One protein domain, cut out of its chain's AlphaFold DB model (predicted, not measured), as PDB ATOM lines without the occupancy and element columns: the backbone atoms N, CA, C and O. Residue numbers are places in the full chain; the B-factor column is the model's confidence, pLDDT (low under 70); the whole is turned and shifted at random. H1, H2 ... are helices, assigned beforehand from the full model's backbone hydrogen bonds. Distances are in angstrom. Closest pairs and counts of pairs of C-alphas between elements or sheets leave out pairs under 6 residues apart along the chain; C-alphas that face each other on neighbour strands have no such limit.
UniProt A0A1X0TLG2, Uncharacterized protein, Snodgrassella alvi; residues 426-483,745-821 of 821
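This is residues 426 to 483 and 745 to 821 of the 821 residues of an uncharacterized protein of Snodgrassella alvi (UniProt A0A1X0TLG2). Two long helices, H6 and H7, make opposite sides of this domain, with the short H4 packed between them and H2 reaching from one to the other nearer the end of H6; H1 folds back along H2 and also meets H7. Residues 457 to 466 stick out as a loop, and past H8 the last residues, 807 to 821, make an arm that folds back on itself. You will find 135 printed residues with eight named helices, H1 to H8 in chain order, and no named strand: the class is all helix. The whole is only just compact, close to loose, with a radius of gyration of the C-alphas of 16.5 A and spans of 47 by 36 by 26 A.

Find C-alpha 427 at (-9.908, 44.008, 28.253); H1 runs from there to residue 436, 14.7 A. H2, residues 442 to 456, covers 20.0 A. Next come H3, residues 466 to 469, and H4, residues 476 to 483, 10.4 A long. After the cut, H5 holds residues 745 to 748. Find C-alpha 751 at (20.687, 36.976, 28.841), where H6 begins its 34.0 A to residue 774. H7, residues 783 to 799, covers 25.1 A, and H8, residues 803 to 806, ends at C-alpha 806, (9.767, 32.658, 35.770).

Start at H2, the hub, which touches four helices. H1 and H2 form a helical hairpin, at a shallow tilt of 16 degrees; their closest C-alphas, of Asp 436 and Asn 444, are 6.5 A apart. H2 touches H7 at a steep tilt of 45 degrees, the same way, closest at Asn 444 and Ile 785, C-alphas 6.3 A apart. H1, H2 and H7 are a bundle, three helices each of which touches the other two, though H1 and H7 only just touch, with 3 pairs of C-alphas within 8 A, the closest those of Ile 432 and Ser 788, 7.5 A apart. H2 touches H6 at the C-alphas of Leu 450 and Asp 767, 7.3 A apart, and only just touches H3, with 3 such pairs. H4 touches H6 at 42 degrees, a steep tilt, where the C-alphas of Tyr 481 and Gly 760 come to 4.1 A, and touches H7 at Val 483 and Leu 789, C-alphas 6.0 A apart. H8 is close to H4 but not clearly touching, and H5 and H6 meet only through their link. In H2, H4 and H6 each O i to N i+4 pair is within hydrogen-bond range, against 5 of 6 in H1 and 11 of 13 in H7; H3, H5 and H8 are too short for such a pair.

The two farthest C-alphas, of Ile 459 and Gly 816, are 50.1 A apart. Residues 484 to 744 are not printed; look across the cut from C-alpha 483 to C-alpha 745, 27.6 A. Of the links printed whole, none is long. Residues 435 to 439 and 463 to 466 have pLDDT under 70.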
ATOM      1  N   LEU A 426     -10.468  45.347  23.718       86.56
ATOM      2  CA  LEU A 426      -9.571  44.422  24.408       86.56
ATOM      3  C   LEU A 426      -9.536  44.733  25.916       86.56
ATOM      4  O   LEU A 426      -9.242  45.872  26.280       86.56
ATOM      5  N   PRO A 427      -9.778  43.754  26.813       82.25
ATOM      6  CA  PRO A 427      -9.908  44.008  28.253       82.25
ATOM      7  C   PRO A 427      -8.725  44.751  28.891       82.25
ATOM      8  O   PRO A 427      -8.942  45.720  29.621       82.25
ATOM      9  N   ASP A 428      -7.491  44.330  28.588       84.44
ATOM     10  CA  ASP A 428      -6.268  44.917  29.158       84.44
ATOM     11  C   ASP A 428      -6.132  46.405  28.794       84.44
ATOM     12  O   ASP A 428      -5.830  47.241  29.642       84.44
ATOM     13  N   TYR A 429      -6.402  46.748  27.532       90.12
ATOM     14  CA  TYR A 429      -6.291  48.116  27.028       90.12
ATOM     15  C   TYR A 429      -7.464  48.985  27.480       90.12
ATOM     16  O   TYR A 429      -7.257  50.123  27.904       90.12
ATOM     17  N   PHE A 430      -8.691  48.455  27.431       86.81
ATOM     18  CA  PHE A 430      -9.897  49.181  27.825       86.81
ATOM     19  C   PHE A 430      -9.800  49.710  29.256       86.81
ATOM     20  O   PHE A 430     -10.190  50.847  29.519       86.81
ATOM     21  N   LYS A 431      -9.240  48.919  30.181       84.62
ATOM     22  CA  LYS A 431      -9.064  49.329  31.578       84.62
ATOM     23  C   LYS A 431      -8.197  50.588  31.709       84.62
ATOM     24  O   LYS A 431      -8.570  51.508  32.438       84.62
ATOM     25  N   ILE A 432      -7.093  50.651  30.968       85.88
ATOM     26  CA  ILE A 432      -6.153  51.778  31.010       85.88
ATOM     27  C   ILE A 432      -6.727  52.992  30.280       85.88
ATOM     28  O   ILE A 432      -6.717  54.090  30.832       85.88
ATOM     29  N   ILE A 433      -7.321  52.795  29.100       85.88
ATOM     30  CA  ILE A 433      -7.979  53.871  28.344       85.88
ATOM     31  C   ILE A 433      -9.099  54.503  29.179       85.88
ATOM     32  O   ILE A 433      -9.167  55.722  29.306       85.88
ATOM     33  N   LYS A 434      -9.942  53.690  29.827       78.12
ATOM     34  CA  LYS A 434     -11.024  54.183  30.691       78.12
ATOM     35  C   LYS A 434     -10.500  54.989  31.882       78.12
ATOM     36  O   LYS A 434     -11.154  55.949  32.283       78.12
ATOM     37  N   SER A 435      -9.353  54.609  32.451       67.56
ATOM     38  CA  SER A 435      -8.745  55.361  33.554       67.56
ATOM     39  C   SER A 435      -8.279  56.761  33.133       67.56
ATOM     40  O   SER A 435      -8.350  57.686  33.940       67.56
ATOM     41  N   ASP A 436      -7.885  56.928  31.866       64.88
ATOM     42  CA  ASP A 436      -7.419  58.196  31.305       64.88
ATOM     43  C   ASP A 436      -8.540  59.105  30.785       64.88
ATOM     44  O   ASP A 436      -8.481  60.321  30.954       64.88
ATOM     45  N   LEU A 437      -9.611  58.530  30.224       57.78
ATOM     46  CA  LEU A 437     -10.758  59.295  29.704       57.78
ATOM     47  C   LEU A 437     -11.366  60.268  30.733       57.78
ATOM     48  O   LEU A 437     -12.026  61.230  30.349       57.78
ATOM     49  N   ASN A 438     -11.118  60.047  32.025       54.62
ATOM     50  CA  ASN A 438     -11.585  60.905  33.110       54.62
ATOM     51  C   ASN A 438     -10.629  62.063  33.471       54.62
ATOM     52  O   ASN A 438     -11.037  62.944  34.222       54.62
ATOM     53  N   GLN A 439      -9.373  62.067  33.002       61.16
ATOM     54  CA  GLN A 439      -8.330  63.007  33.453       61.16
ATOM     55  C   GLN A 439      -8.002  64.140  32.464       61.16
ATOM     56  O   GLN A 439      -7.269  65.053  32.834       61.16
ATOM     57  N   ASP A 440      -8.520  64.093  31.229       75.19
ATOM     58  CA  ASP A 440      -8.265  65.076  30.153       75.19
ATOM     59  C   ASP A 440      -6.776  65.468  29.989       75.19
ATOM     60  O   ASP A 440      -6.427  66.628  29.758       75.19
ATOM     61  N   ASN A 441      -5.868  64.496  30.127       88.25
ATOM     62  CA  ASN A 441      -4.427  64.735  30.138       88.25
ATOM     63  C   ASN A 441      -3.757  64.204  28.863       88.25
ATOM     64  O   ASN A 441      -3.611  63.000  28.665       88.25
ATOM     65  N   ILE A 442      -3.266  65.116  28.022       91.44
ATOM     66  CA  ILE A 442      -2.638  64.771  26.738       91.44
ATOM     67  C   ILE A 442      -1.397  63.874  26.888       91.44
ATOM     68  O   ILE A 442      -1.120  63.057  26.015       91.44
ATOM     69  N   ASN A 443      -0.656  63.980  27.996       93.75
ATOM     70  CA  ASN A 443       0.520  63.147  28.250       93.75
ATOM     71  C   ASN A 443       0.141  61.689  28.527       93.75
ATOM     72  O   ASN A 443       0.838  60.772  28.086       93.75
ATOM     73  N   ASN A 444      -0.969  61.469  29.233       93.56
ATOM     74  CA  ASN A 444      -1.498  60.130  29.450       93.56
ATOM     75  C   ASN A 444      -1.952  59.519  28.118       93.56
ATOM     76  O   ASN A 444      -1.498  58.430  27.769       93.56
ATOM     77  N   GLU A 445      -2.770  60.250  27.354       93.19
ATOM     78  CA  GLU A 445      -3.299  59.788  26.071       93.19
ATOM     79  C   GLU A 445      -2.172  59.428  25.101       93.19
ATOM     80  O   GLU A 445      -2.198  58.360  24.498       93.19
ATOM     81  N   LEU A 446      -1.153  60.283  24.986       94.62
ATOM     82  CA  LEU A 446       0.006  60.031  24.134       94.62
ATOM     83  C   LEU A 446       0.828  58.827  24.612       94.62
ATOM     84  O   LEU A 446       1.269  58.027  23.788       94.62
ATOM     85  N   THR A 447       1.002  58.651  25.928       95.31
ATOM     86  CA  THR A 447       1.681  57.469  26.489       95.31
ATOM     87  C   THR A 447       0.927  56.190  26.114       95.31
ATOM     88  O   THR A 447       1.534  55.242  25.620       95.31
ATOM     89  N   ILE A 448      -0.399  56.170  26.282       94.88
ATOM     90  CA  ILE A 448      -1.247  55.028  25.907       94.88
ATOM     91  C   ILE A 448      -1.250  54.833  24.387       94.88
ATOM     92  O   ILE A 448      -1.178  53.704  23.908       94.88
ATOM     93  N   GLY A 449      -1.296  55.917  23.620       94.25
ATOM     94  CA  GLY A 449      -1.295  55.908  22.164       94.25
ATOM     95  C   GLY A 449      -0.037  55.281  21.564       94.25
ATOM     96  O   GLY A 449      -0.144  54.520  20.600       94.25
ATOM     97  N   LEU A 450       1.137  55.493  22.175       95.44
ATOM     98  CA  LEU A 450       2.367  54.772  21.817       95.44
ATOM     99  C   LEU A 450       2.198  53.254  21.990       95.44
ATOM    100  O   LEU A 450       2.505  52.491  21.073       95.44
ATOM    101  N   LEU A 451       1.638  52.813  23.123       95.31
ATOM    102  CA  LEU A 451       1.382  51.393  23.392       95.31
ATOM    103  C   LEU A 451       0.369  50.805  22.406       95.31
ATOM    104  O   LEU A 451       0.610  49.756  21.808       95.31
ATOM    105  N   VAL A 452      -0.758  51.484  22.202       94.31
ATOM    106  CA  VAL A 452      -1.817  51.053  21.282       94.31
ATOM    107  C   VAL A 452      -1.269  50.931  19.865       94.31
ATOM    108  O   VAL A 452      -1.444  49.895  19.226       94.31
ATOM    109  N   ARG A 453      -0.543  51.939  19.378       92.06
ATOM    110  CA  ARG A 453       0.024  51.917  18.031       92.06
ATOM    111  C   ARG A 453       1.071  50.815  17.875       92.06
ATOM    112  O   ARG A 453       1.029  50.087  16.887       92.06
ATOM    113  N   LYS A 454       1.990  50.653  18.830       93.00
ATOM    114  CA  LYS A 454       3.033  49.619  18.733       93.00
ATOM    115  C   LYS A 454       2.445  48.214  18.623       93.00
ATOM    116  O   LYS A 454       2.959  47.396  17.866       93.00
ATOM    117  N   ASN A 455       1.383  47.943  19.379       92.25
ATOM    118  CA  ASN A 455       0.845  46.595  19.527       92.25
ATOM    119  C   ASN A 455      -0.317  46.276  18.573       92.25
ATOM    120  O   ASN A 455      -0.504  45.116  18.208       92.25
ATOM    121  N   LEU A 456      -1.118  47.274  18.182       92.19
ATOM    122  CA  LEU A 456      -2.425  47.062  17.544       92.19
ATOM    123  C   LEU A 456      -2.570  47.722  16.166       92.19
ATOM    124  O   LEU A 456      -3.645  47.649  15.579       92.19
ATOM    125  N   ASN A 457      -1.519  48.350  15.628       91.81
ATOM    126  CA  ASN A 457      -1.608  49.037  14.336       91.81
ATOM    127  C   ASN A 457      -1.549  48.106  13.116       91.81
ATOM    128  O   ASN A 457      -1.909  48.520  12.012       91.81
ATOM    129  N   ASN A 458      -1.139  46.850  13.293       91.56
ATOM    130  CA  ASN A 458      -1.176  45.864  12.215       91.56
ATOM    131  C   ASN A 458      -2.622  45.658  11.720       91.56
ATOM    132  O   ASN A 458      -3.586  45.939  12.431       91.56
ATOM    133  N   ILE A 459      -2.803  45.194  10.485       92.25
ATOM    134  CA  ILE A 459      -4.139  44.845   9.954       92.25
ATOM    135  C   ILE A 459      -4.312  43.331   9.796       92.25
ATOM    136  O   ILE A 459      -5.432  42.855   9.644       92.25
ATOM    137  N   TYR A 460      -3.218  42.570   9.858       90.25
ATOM    138  CA  TYR A 460      -3.208  41.112   9.775       90.25
ATOM    139  C   TYR A 460      -2.109  40.505  10.664       90.25
ATOM    140  O   TYR A 460      -1.348  41.200  11.334       90.25
ATOM    141  N   GLY A 461      -2.017  39.170  10.677       82.19
ATOM    142  CA  GLY A 461      -0.958  38.452  11.406       82.19
ATOM    143  C   GLY A 461      -1.287  38.202  12.878       82.19
ATOM    144  O   GLY A 461      -0.397  37.932  13.690       82.19
ATOM    145  N   TYR A 462      -2.570  38.291  13.208       78.50
ATOM    146  CA  TYR A 462      -3.143  37.989  14.512       78.50
ATOM    147  C   TYR A 462      -3.437  36.500  14.718       78.50
ATOM    148  O   TYR A 462      -3.366  35.994  15.841       78.50
ATOM    149  N   ASN A 463      -3.716  35.796  13.620       61.56
ATOM    150  CA  ASN A 463      -3.823  34.346  13.585       61.56
ATOM    151  C   ASN A 463      -2.516  33.762  14.126       61.56
ATOM    152  O   ASN A 463      -1.454  34.067  13.588       61.56
ATOM    153  N   ASN A 464      -2.607  32.956  15.188       51.81
ATOM    154  CA  ASN A 464      -1.541  32.167  15.833       51.81
ATOM    155  C   ASN A 464      -1.043  32.633  17.209       51.81
ATOM    156  O   ASN A 464      -0.237  31.913  17.794       51.81
ATOM    157  N   SER A 465      -1.512  33.742  17.800       62.59
ATOM    158  CA  SER A 465      -1.221  33.973  19.228       62.59
ATOM    159  C   SER A 465      -2.127  34.996  19.909       62.59
ATOM    160  O   SER A 465      -2.038  36.194  19.643       62.59
ATOM    161  N   SER A 466      -2.908  34.537  20.894       69.19
ATOM    162  CA  SER A 466      -3.597  35.424  21.845       69.19
ATOM    163  C   SER A 466      -2.633  36.331  22.622       69.19
ATOM    164  O   SER A 466      -3.066  37.333  23.177       69.19
ATOM    165  N   GLU A 467      -1.328  36.026  22.638       77.88
ATOM    166  CA  GLU A 467      -0.318  36.835  23.324       77.88
ATOM    167  C   GLU A 467      -0.070  38.184  22.640       77.88
ATOM    168  O   GLU A 467       0.270  39.133  23.333       77.88
ATOM    169  N   LYS A 468      -0.282  38.317  21.318       79.50
ATOM    170  CA  LYS A 468      -0.040  39.594  20.612       79.50
ATOM    171  C   LYS A 468      -0.964  40.719  21.087       79.50
ATOM    172  O   LYS A 468      -0.564  41.877  21.081       79.50
ATOM    173  N   PHE A 469      -2.174  40.367  21.519       81.06
ATOM    174  CA  PHE A 469      -3.186  41.301  22.018       81.06
ATOM    175  C   PHE A 469      -3.106  41.554  23.514       81.06
ATOM    176  O   PHE A 469      -3.898  42.333  24.030       81.06
ATOM    177  N   LYS A 470      -2.216  40.865  24.228       86.94
ATOM    178  CA  LYS A 470      -2.060  41.084  25.659       86.94
ATOM    179  C   LYS A 470      -1.128  42.250  25.868       86.94
ATOM    180  O   LYS A 470      -0.052  42.307  25.276       86.94
ATOM    181  N   LEU A 471      -1.525  43.150  26.753       90.19
ATOM    182  CA  LEU A 471      -0.628  44.215  27.171       90.19
ATOM    183  C   LEU A 471       0.543  43.639  27.988       90.19
ATOM    184  O   LEU A 471       1.678  44.090  27.852       90.19
ATOM    185  N   PHE A 472       0.265  42.575  28.751       91.69
ATOM    186  CA  PHE A 472       1.196  41.867  29.631       91.69
ATOM    187  C   PHE A 472       1.491  40.447  29.123       91.69
ATOM    188  O   PHE A 472       1.141  39.448  29.757       91.69
ATOM    189  N   SER A 473       2.072  40.340  27.930       88.75
ATOM    190  CA  SER A 473       2.319  39.044  27.292       88.75
ATOM    191  C   SER A 473       3.529  38.293  27.867       88.75
ATOM    192  O   SER A 473       4.273  38.781  28.720       88.75
ATOM    193  N   SER A 474       3.733  37.075  27.368       90.06
ATOM    194  CA  SER A 474       4.917  36.252  27.636       90.06
ATOM    195  C   SER A 474       6.107  36.567  26.712       90.06
ATOM    196  O   SER A 474       7.074  35.808  26.696       90.06
ATOM    197  N   ASN A 475       6.037  37.629  25.899       93.00
ATOM    198  CA  ASN A 475       7.136  38.077  25.042       93.00
ATOM    199  C   ASN A 475       7.982  39.127  25.794       93.00
ATOM    200  O   ASN A 475       7.457  40.205  26.087       93.00
ATOM    201  N   PRO A 476       9.279  38.868  26.066       95.44
ATOM    202  CA  PRO A 476      10.121  39.795  26.822       95.44
ATOM    203  C   PRO A 476      10.211  41.189  26.193       95.44
ATOM    204  O   PRO A 476      10.087  42.176  26.909       95.44
ATOM    205  N   TYR A 477      10.334  41.294  24.864       96.56
ATOM    206  CA  TYR A 477      10.373  42.590  24.174       96.56
ATOM    207  C   TYR A 477       9.084  43.382  24.379       96.56
ATOM    208  O   TYR A 477       9.121  44.568  24.699       96.56
ATOM    209  N   GLN A 478       7.933  42.725  24.231       95.31
ATOM    210  CA  GLN A 478       6.641  43.383  24.406       95.31
ATOM    211  C   GLN A 478       6.439  43.827  25.859       95.31
ATOM    212  O   GLN A 478       5.970  44.936  26.087       95.31
ATOM    213  N   LEU A 479       6.845  43.013  26.838       95.88
ATOM    214  CA  LEU A 479       6.791  43.390  28.253       95.88
ATOM    215  C   LEU A 479       7.729  44.571  28.564       95.88
ATOM    216  O   LEU A 479       7.350  45.496  29.283       95.88
ATOM    217  N   GLY A 480       8.919  44.573  27.960       97.50
ATOM    218  CA  GLY A 480       9.860  45.686  27.993       97.50
ATOM    219  C   GLY A 480       9.260  46.986  27.460       97.50
ATOM    220  O   GLY A 480       9.308  48.005  28.141       97.50
ATOM    221  N   TYR A 481       8.641  46.946  26.277       97.94
ATOM    222  CA  TYR A 481       8.013  48.118  25.657       97.94
ATOM    223  C   TYR A 481       6.770  48.591  26.421       97.94
ATOM    224  O   TYR A 481       6.575  49.788  26.598       97.94
ATOM    225  N   ASN A 482       5.925  47.664  26.881       96.69
ATOM    226  CA  ASN A 482       4.608  47.993  27.430       96.69
ATOM    227  C   ASN A 482       4.622  48.376  28.909       96.69
ATOM    228  O   ASN A 482       3.724  49.091  29.344       96.69
ATOM    229  N   VAL A 483       5.591  47.888  29.686       96.25
ATOM    230  CA  VAL A 483       5.647  48.117  31.138       96.25
ATOM    231  C   VAL A 483       6.925  48.848  31.512       96.25
ATOM    232  O   VAL A 483       6.869  49.950  32.052       96.25
ATOM    233  N   ASP A 745      25.904  29.192  35.014       87.81
ATOM    234  CA  ASP A 745      25.292  28.872  33.709       87.81
ATOM    235  C   ASP A 745      23.803  29.242  33.657       87.81
ATOM    236  O   ASP A 745      23.274  29.648  32.621       87.81
ATOM    237  N   ARG A 746      23.119  29.130  34.802       86.75
ATOM    238  CA  ARG A 746      21.705  29.489  34.940       86.75
ATOM    239  C   ARG A 746      21.483  30.987  34.771       86.75
ATOM    240  O   ARG A 746      20.540  31.371  34.089       86.75
ATOM    241  N   GLU A 747      22.334  31.827  35.354       88.62
ATOM    242  CA  GLU A 747      22.248  33.281  35.180       88.62
ATOM    243  C   GLU A 747      22.566  33.688  33.742       88.62
ATOM    244  O   GLU A 747      21.811  34.463  33.149       88.62
ATOM    245  N   LEU A 748      23.618  33.110  33.153       89.06
ATOM    246  CA  LEU A 748      24.003  33.355  31.760       89.06
ATOM    247  C   LEU A 748      22.877  32.989  30.782       89.06
ATOM    248  O   LEU A 748      22.616  33.727  29.832       89.06
ATOM    249  N   ALA A 749      22.136  31.910  31.050       90.81
ATOM    250  CA  ALA A 749      21.009  31.486  30.220       90.81
ATOM    251  C   ALA A 749      19.857  32.514  30.151       90.81
ATOM    252  O   ALA A 749      19.028  32.446  29.241       90.81
ATOM    253  N   THR A 750      19.796  33.484  31.071       91.81
ATOM    254  CA  THR A 750      18.743  34.517  31.099       91.81
ATOM    255  C   THR A 750      19.025  35.724  30.195       91.81
ATOM    256  O   THR A 750      18.122  36.526  29.937       91.81
ATOM    257  N   GLN A 751      20.243  35.840  29.654       92.94
ATOM    258  CA  GLN A 751      20.687  36.976  28.841       92.94
ATOM    259  C   GLN A 751      19.784  37.281  27.626       92.94
ATOM    260  O   GLN A 751      19.403  38.440  27.451       92.94
ATOM    261  N   PRO A 752      19.346  36.306  26.799       95.38
ATOM    262  CA  PRO A 752      18.459  36.603  25.669       95.38
ATOM    263  C   PRO A 752      17.129  37.244  26.092       95.38
ATOM    264  O   PRO A 752      16.603  38.115  25.397       95.38
ATOM    265  N   ILE A 753      16.599  36.838  27.250       95.31
ATOM    266  CA  ILE A 753      15.353  37.368  27.812       95.31
ATOM    267  C   ILE A 753      15.563  38.813  28.271       95.31
ATOM    268  O   ILE A 753      14.762  39.681  27.920       95.31
ATOM    269  N   ARG A 754      16.656  39.079  28.998       94.50
ATOM    270  CA  ARG A 754      17.040  40.424  29.458       94.50
ATOM    271  C   ARG A 754      17.267  41.370  28.288       94.50
ATOM    272  O   ARG A 754      16.679  42.444  28.265       94.50
ATOM    273  N   ASN A 755      18.028  40.947  27.282       95.31
ATOM    274  CA  ASN A 755      18.312  41.749  26.093       95.31
ATOM    275  C   ASN A 755      17.035  42.133  25.344       95.31
ATOM    276  O   ASN A 755      16.845  43.300  25.009       95.31
ATOM    277  N   ALA A 756      16.127  41.179  25.123       96.88
ATOM    278  CA  ALA A 756      14.850  41.469  24.481       96.88
ATOM    279  C   ALA A 756      14.002  42.449  25.312       96.88
ATOM    280  O   ALA A 756      13.455  43.400  24.755       96.88
ATOM    281  N   LEU A 757      13.937  42.264  26.635       96.50
ATOM    282  CA  LEU A 757      13.214  43.145  27.555       96.50
ATOM    283  C   LEU A 757      13.783  44.575  27.573       96.50
ATOM    284  O   LEU A 757      13.037  45.544  27.422       96.50
ATOM    285  N   GLN A 758      15.101  44.713  27.690       96.75
ATOM    286  CA  GLN A 758      15.790  46.002  27.647       96.75
ATOM    287  C   GLN A 758      15.601  46.689  26.293       96.75
ATOM    288  O   GLN A 758      15.290  47.878  26.249       96.75
ATOM    289  N   GLN A 759      15.699  45.941  25.189       98.00
ATOM    290  CA  GLN A 759      15.472  46.476  23.848       98.00
ATOM    291  C   GLN A 759      14.044  47.011  23.682       98.00
ATOM    292  O   GLN A 759      13.858  48.089  23.119       98.00
ATOM    293  N   GLY A 760      13.044  46.301  24.213       98.12
ATOM    294  CA  GLY A 760      11.661  46.772  24.236       98.12
ATOM    295  C   GLY A 760      11.511  48.095  24.985       98.12
ATOM    296  O   GLY A 760      10.911  49.035  24.463       98.12
ATOM    297  N   ALA A 761      12.105  48.196  26.178       98.31
ATOM    298  CA  ALA A 761      12.073  49.417  26.982       98.31
ATOM    299  C   ALA A 761      12.763  50.593  26.269       98.31
ATOM    300  O   ALA A 761      12.207  51.688  26.200       98.31
ATOM    301  N   ILE A 762      13.938  50.354  25.680       98.44
ATOM    302  CA  ILE A 762      14.697  51.343  24.905       98.44
ATOM    303  C   ILE A 762      13.898  51.829  23.691       98.44
ATOM    304  O   ILE A 762      13.876  53.029  23.416       98.44
ATOM    305  N   ASP A 763      13.234  50.935  22.960       98.56
ATOM    306  CA  ASP A 763      12.454  51.318  21.781       98.56
ATOM    307  C   ASP A 763      11.217  52.146  22.148       98.56
ATOM    308  O   ASP A 763      10.904  53.096  21.431       98.56
ATOM    309  N   PHE A 764      10.574  51.877  23.290       98.44
ATOM    310  CA  PHE A 764       9.543  52.778  23.816       98.44
ATOM    311  C   PHE A 764      10.112  54.183  24.047       98.44
ATOM    312  O   PHE A 764       9.506  55.173  23.639       98.44
ATOM    313  N   VAL A 765      11.298  54.286  24.656       98.31
ATOM    314  CA  VAL A 765      11.932  55.585  24.940       98.31
ATOM    315  C   VAL A 765      12.282  56.314  23.648       98.31
ATOM    316  O   VAL A 765      12.075  57.519  23.556       98.31
ATOM    317  N   LYS A 766      12.761  55.606  22.618       98.12
ATOM    318  CA  LYS A 766      13.010  56.199  21.294       98.12
ATOM    319  C   LYS A 766      11.729  56.751  20.675       98.12
ATOM    320  O   LYS A 766      11.742  57.886  20.199       98.12
ATOM    321  N   ASP A 767      10.636  55.994  20.722       97.06
ATOM    322  CA  ASP A 767       9.338  56.439  20.206       97.06
ATOM    323  C   ASP A 767       8.816  57.657  20.990       97.06
ATOM    324  O   ASP A 767       8.364  58.635  20.393       97.06
ATOM    325  N   ALA A 768       8.968  57.654  22.317       97.31
ATOM    326  CA  ALA A 768       8.631  58.768  23.201       97.31
ATOM    327  C   ALA A 768       9.486  60.023  22.933       97.31
ATOM    328  O   ALA A 768       8.965  61.138  22.884       97.31
ATOM    329  N   VAL A 769      10.795  59.864  22.716       97.19
ATOM    330  CA  VAL A 769      11.706  60.958  22.343       97.19
ATOM    331  C   VAL A 769      11.350  61.513  20.967       97.19
ATOM    332  O   VAL A 769      11.354  62.728  20.778       97.19
ATOM    333  N   ASN A 770      11.022  60.648  20.007       95.44
ATOM    334  CA  ASN A 770      10.592  61.054  18.674       95.44
ATOM    335  C   ASN A 770       9.281  61.852  18.731       95.44
ATOM    336  O   ASN A 770       9.181  62.921  18.129       95.44
ATOM    337  N   LEU A 771       8.307  61.375  19.513       95.62
ATOM    338  CA  LEU A 771       7.053  62.076  19.779       95.62
ATOM    339  C   LEU A 771       7.305  63.465  20.385       95.62
ATOM    340  O   LEU A 771       6.741  64.455  19.917       95.62
ATOM    341  N   ARG A 772       8.193  63.544  21.383       94.81
ATOM    342  CA  ARG A 772       8.577  64.805  22.020       94.81
ATOM    343  C   ARG A 772       9.199  65.782  21.024       94.81
ATOM    344  O   ARG A 772       8.783  66.931  20.939       94.81
ATOM    345  N   LYS A 773      10.202  65.332  20.267       93.56
ATOM    346  CA  LYS A 773      10.950  66.186  19.332       93.56
ATOM    347  C   LYS A 773      10.072  66.720  18.206       93.56
ATOM    348  O   LYS A 773      10.188  67.888  17.851       93.56
ATOM    349  N   ASN A 774       9.224  65.862  17.645       92.06
ATOM    350  CA  ASN A 774       8.561  66.167  16.383       92.06
ATOM    351  C   ASN A 774       7.144  66.705  16.576       92.06
ATOM    352  O   ASN A 774       6.754  67.613  15.846       92.06
ATOM    353  N   LEU A 775       6.390  66.194  17.555       94.69
ATOM    354  CA  LEU A 775       4.976  66.529  17.732       94.69
ATOM    355  C   LEU A 775       4.726  67.447  18.935       94.69
ATOM    356  O   LEU A 775       4.161  68.532  18.776       94.69
ATOM    357  N   TYR A 776       5.136  67.035  20.138       95.19
ATOM    358  CA  TYR A 776       4.808  67.741  21.380       95.19
ATOM    359  C   TYR A 776       6.024  67.895  22.302       95.19
ATOM    360  O   TYR A 776       6.333  66.996  23.078       95.19
ATOM    361  N   PHE A 777       6.696  69.049  22.239       92.00
ATOM    362  CA  PHE A 777       7.950  69.302  22.965       92.00
ATOM    363  C   PHE A 777       7.834  69.138  24.488       92.00
ATOM    364  O   PHE A 777       8.748  68.605  25.116       92.00
ATOM    365  N   ASP A 778       6.689  69.502  25.069       92.94
ATOM    366  CA  ASP A 778       6.444  69.364  26.511       92.94
ATOM    367  C   ASP A 778       5.919  67.974  26.903       92.94
ATOM    368  O   ASP A 778       5.470  67.779  28.035       92.94
ATOM    369  N   PHE A 779       5.964  66.995  25.990       95.50
ATOM    370  CA  PHE A 779       5.554  65.629  26.288       95.50
ATOM    371  C   PHE A 779       6.369  65.051  27.448       95.50
ATOM    372  O   PHE A 779       7.608  65.065  27.443       95.50
ATOM    373  N   LYS A 780       5.656  64.492  28.426       94.56
ATOM    374  CA  LYS A 780       6.197  63.846  29.623       94.56
ATOM    375  C   LYS A 780       5.472  62.513  29.844       94.56
ATOM    376  O   LYS A 780       4.258  62.537  30.013       94.56
ATOM    377  N   PRO A 781       6.166  61.361  29.867       92.94
ATOM    378  CA  PRO A 781       5.578  60.077  30.197       92.94
ATOM    379  C   PRO A 781       4.896  60.166  31.554       92.94
ATOM    380  O   PRO A 781       5.460  60.682  32.519       92.94
ATOM    381  N   SER A 782       3.657  59.696  31.606       90.69
ATOM    382  CA  SER A 782       2.825  59.854  32.790       90.69
ATOM    383  C   SER A 782       3.215  58.867  33.885       90.69
ATOM    384  O   SER A 782       3.133  57.654  33.686       90.69
ATOM    385  N   LEU A 783       3.556  59.387  35.068       92.88
ATOM    386  CA  LEU A 783       3.754  58.579  36.274       92.88
ATOM    387  C   LEU A 783       2.477  57.825  36.679       92.88
ATOM    388  O   LEU A 783       2.561  56.690  37.133       92.88
ATOM    389  N   PHE A 784       1.295  58.417  36.460       91.38
ATOM    390  CA  PHE A 784       0.016  57.757  36.742       91.38
ATOM    391  C   PHE A 784      -0.197  56.536  35.838       91.38
ATOM    392  O   PHE A 784      -0.545  55.459  36.319       91.38
ATOM    393  N   ILE A 785       0.049  56.680  34.530       92.94
ATOM    394  CA  ILE A 785      -0.069  55.560  33.585       92.94
ATOM    395  C   ILE A 785       1.010  54.508  33.850       92.94
ATOM    396  O   ILE A 785       0.701  53.320  33.841       92.94
ATOM    397  N   ALA A 786       2.246  54.922  34.138       94.88
ATOM    398  CA  ALA A 786       3.332  54.027  34.527       94.88
ATOM    399  C   ALA A 786       2.986  53.176  35.762       94.88
ATOM    400  O   ALA A 786       3.111  51.950  35.714       94.88
ATOM    401  N   ASP A 787       2.507  53.802  36.841       93.81
ATOM    402  CA  ASP A 787       2.096  53.092  38.057       93.81
ATOM    403  C   ASP A 787       0.918  52.147  37.784       93.81
ATOM    404  O   ASP A 787       0.953  50.982  38.180       93.81
ATOM    405  N   SER A 788      -0.082  52.607  37.022       92.69
ATOM    406  CA  SER A 788      -1.246  51.805  36.626       92.69
ATOM    407  C   SER A 788      -0.852  50.566  35.810       92.69
ATOM    408  O   SER A 788      -1.292  49.459  36.118       92.69
ATOM    409  N   LEU A 789       0.043  50.718  34.824       94.25
ATOM    410  CA  LEU A 789       0.586  49.613  34.026       94.25
ATOM    411  C   LEU A 789       1.291  48.578  34.902       94.25
ATOM    412  O   LEU A 789       1.050  47.378  34.761       94.25
ATOM    413  N   TYR A 790       2.147  49.032  35.819       94.94
ATOM    414  CA  TYR A 790       2.885  48.138  36.705       94.94
ATOM    415  C   TYR A 790       1.967  47.435  37.715       94.94
ATOM    416  O   TYR A 790       2.084  46.228  37.943       94.94
ATOM    417  N   LYS A 791       1.009  48.165  38.290       93.06
ATOM    418  CA  LYS A 791      -0.033  47.628  39.170       93.06
ATOM    419  C   LYS A 791      -0.853  46.556  38.463       93.06
ATOM    420  O   LYS A 791      -1.024  45.466  39.009       93.06
ATOM    421  N   ASP A 792      -1.322  46.833  37.253       92.12
ATOM    422  CA  ASP A 792      -2.136  45.898  36.482       92.12
ATOM    423  C   ASP A 792      -1.342  44.660  36.073       92.12
ATOM    424  O   ASP A 792      -1.838  43.544  36.251       92.12
ATOM    425  N   PHE A 793      -0.080  44.831  35.670       93.62
ATOM    426  CA  PHE A 793       0.850  43.723  35.476       93.62
ATOM    427  C   PHE A 793       0.935  42.847  36.734       93.62
ATOM    428  O   PHE A 793       0.684  41.643  36.662       93.62
ATOM    429  N   CYS A 794       1.179  43.436  37.906       92.88
ATOM    430  CA  CYS A 794       1.263  42.703  39.172       92.88
ATOM    431  C   CYS A 794      -0.043  41.984  39.546       92.88
ATOM    432  O   CYS A 794      -0.015  40.892  40.116       92.88
ATOM    433  N   LEU A 795      -1.202  42.570  39.231       90.31
ATOM    434  CA  LEU A 795      -2.496  41.923  39.448       90.31
ATOM    435  C   LEU A 795      -2.658  40.682  38.564       90.31
ATOM    436  O   LEU A 795      -3.186  39.678  39.045       90.31
ATOM    437  N   THR A 796      -2.152  40.698  37.326       88.88
ATOM    438  CA  THR A 796      -2.179  39.499  36.469       88.88
ATOM    439  C   THR A 796      -1.378  38.340  37.065       88.88
ATOM    440  O   THR A 796      -1.818  37.191  36.979       88.88
ATOM    441  N   LEU A 797      -0.279  38.636  37.774       87.62
ATOM    442  CA  LEU A 797       0.570  37.634  38.430       87.62
ATOM    443  C   LEU A 797      -0.153  36.868  39.547       87.62
ATOM    444  O   LEU A 797       0.232  35.743  39.863       87.62
ATOM    445  N   ARG A 798      -1.221  37.439  40.125       84.19
ATOM    446  CA  ARG A 798      -2.057  36.754  41.130       84.19
ATOM    447  C   ARG A 798      -2.903  35.637  40.523       84.19
ATOM    448  O   ARG A 798      -3.268  34.705  41.229       84.19
ATOM    449  N   ILE A 799      -3.230  35.753  39.238       82.19
ATOM    450  CA  ILE A 799      -4.071  34.797  38.511       82.19
ATOM    451  C   ILE A 799      -3.193  33.760  37.811       82.19
ATOM    452  O   ILE A 799      -3.506  32.570  37.813       82.19
ATOM    453  N   LYS A 800      -2.092  34.205  37.195       82.25
ATOM    454  CA  LYS A 800      -1.197  33.347  36.421       82.25
ATOM    455  C   LYS A 800       0.231  33.884  36.455       82.25
ATOM    456  O   LYS A 800       0.453  35.072  36.251       82.25
ATOM    457  N   LYS A 801       1.209  32.992  36.619       81.81
ATOM    458  CA  LYS A 801       2.628  33.345  36.493       81.81
ATOM    459  C   LYS A 801       2.964  33.830  35.073       81.81
ATOM    460  O   LYS A 801       2.424  33.319  34.086       81.81
ATOM    461  N   ASN A 802       3.856  34.816  34.970       88.81
ATOM    462  CA  ASN A 802       4.363  35.319  33.694       88.81
ATOM    463  C   ASN A 802       5.688  34.619  33.348       88.81
ATOM    464  O   ASN A 802       6.637  34.683  34.128       88.81
ATOM    465  N   LYS A 803       5.759  33.997  32.164       89.31
ATOM    466  CA  LYS A 803       6.926  33.210  31.727       89.31
ATOM    467  C   LYS A 803       8.225  34.016  31.661       89.31
ATOM    468  O   LYS A 803       9.295  33.438  31.795       89.31
ATOM    469  N   VAL A 804       8.147  35.330  31.430       92.06
ATOM    470  CA  VAL A 804       9.333  36.196  31.433       92.06
ATOM    471  C   VAL A 804       9.935  36.220  32.834       92.06
ATOM    472  O   VAL A 804      11.120  35.954  32.978       92.06
ATOM    473  N   LEU A 805       9.118  36.459  33.866       91.62
ATOM    474  CA  LEU A 805       9.587  36.489  35.253       91.62
ATOM    475  C   LEU A 805      10.053  35.120  35.757       91.62
ATOM    476  O   LEU A 805      11.029  35.081  36.491       91.62
ATOM    477  N   GLU A 806       9.383  34.028  35.371       90.62
ATOM    478  CA  GLU A 806       9.767  32.658  35.770       90.62
ATOM    479  C   GLU A 806      11.144  32.241  35.242       90.62
ATOM    480  O   GLU A 806      11.829  31.426  35.855       90.62
ATOM    481  N   ASN A 807      11.526  32.775  34.082       90.75
ATOM    482  CA  ASN A 807      12.780  32.444  33.419       90.75
ATOM    483  C   ASN A 807      13.908  33.434  33.755       90.75
ATOM    484  O   ASN A 807      15.018  33.276  33.251       90.75
ATOM    485  N   LEU A 808      13.637  34.465  34.561       91.06
ATOM    486  CA  LEU A 808      14.644  35.407  35.044       91.06
ATOM    487  C   LEU A 808      15.161  34.958  36.410       91.06
ATOM    488  O   LEU A 808      14.392  34.597  37.293       91.06
ATOM    489  N   ILE A 809      16.475  35.036  36.591       87.25
ATOM    490  CA  ILE A 809      17.162  34.631  37.819       87.25
ATOM    491  C   ILE A 809      17.890  35.839  38.389       87.25
ATOM    492  O   ILE A 809      18.585  36.535  37.649       87.25
ATOM    493  N   LEU A 810      17.740  36.076  39.690       85.12
ATOM    494  CA  LEU A 810      18.480  37.097  40.430       85.12
ATOM    495  C   LEU A 810      19.392  36.468  41.477       85.12
ATOM    496  O   LEU A 810      19.007  35.493  42.117       85.12
ATOM    497  N   ASP A 811      20.555  37.079  41.681       82.69
ATOM    498  CA  ASP A 811      21.406  36.855  42.849       82.69
ATOM    499  C   ASP A 811      20.879  37.700  44.024       82.69
ATOM    500  O   ASP A 811      20.847  38.931  43.952       82.69
ATOM    501  N   ASP A 812      20.455  37.030  45.099       84.31
ATOM    502  CA  ASP A 812      20.078  37.631  46.383       84.31
ATOM    503  C   ASP A 812      20.880  36.997  47.550       84.31
ATOM    504  O   ASP A 812      20.383  36.803  48.669       84.31
ATOM    505  N   ASP A 813      22.153  36.663  47.297       84.69
ATOM    506  CA  ASP A 813      23.114  36.108  48.266       84.69
ATOM    507  C   ASP A 813      23.338  37.026  49.468       84.69
ATOM    508  O   ASP A 813      23.432  36.557  50.607       84.69
ATOM    509  N   TYR A 814      23.346  38.346  49.252       84.38
ATOM    510  CA  TYR A 814      23.488  39.319  50.337       84.38
ATOM    511  C   TYR A 814      22.368  39.155  51.376       84.38
ATOM    512  O   TYR A 814      22.603  39.277  52.579       84.38
ATOM    513  N   CYS A 815      21.145  38.821  50.949       85.38
ATOM    514  CA  CYS A 815      20.026  38.508  51.842       85.38
ATOM    515  C   CYS A 815      19.943  37.018  52.213       85.38
ATOM    516  O   CYS A 815      19.010  36.630  52.916       85.38
ATOM    517  N   GLY A 816      20.893  36.193  51.771       83.94
ATOM    518  CA  GLY A 816      21.009  34.771  52.088       83.94
ATOM    519  C   GLY A 816      20.136  33.850  51.242       83.94
ATOM    520  O   GLY A 816      20.065  32.663  51.553       83.94
ATOM    521  N   ARG A 817      19.457  34.357  50.203       84.00
ATOM    522  CA  ARG A 817      18.527  33.555  49.389       84.00
ATOM    523  C   ARG A 817      19.193  32.790  48.248       84.00
ATOM    524  O   ARG A 817      18.577  31.862  47.730       84.00
ATOM    525  N   GLY A 818      20.421  33.141  47.877       84.69
ATOM    526  CA  GLY A 818      21.067  32.550  46.711       84.69
ATOM    527  C   GLY A 818      20.459  33.041  45.405       84.69
ATOM    528  O   GLY A 818      19.934  34.153  45.322       84.69
ATOM    529  N   LEU A 819      20.498  32.174  44.394       82.06
ATOM    530  CA  LEU A 819      19.839  32.404  43.115       82.06
ATOM    531  C   LEU A 819      18.330  32.169  43.234       82.06
ATOM    532  O   LEU A 819      17.888  31.064  43.556       82.06
ATOM    533  N   VAL A 820      17.540  33.196  42.924       81.88
ATOM    534  CA  VAL A 820      16.077  33.172  43.023       81.88
ATOM    535  C   VAL A 820      15.451  33.320  41.636       81.88
ATOM    536  O   VAL A 820      15.688  34.311  40.941       81.88
ATOM    537  N   SER A 821      14.644  32.325  41.248       75.06
ATOM    538  CA  SER A 821      13.840  32.300  40.010       75.06
ATOM    539  C   SER A 821      12.512  33.018  40.129       75.06
ATOM    540  O   SER A 821      12.011  33.217  41.261       75.06
TER     541      SER A 821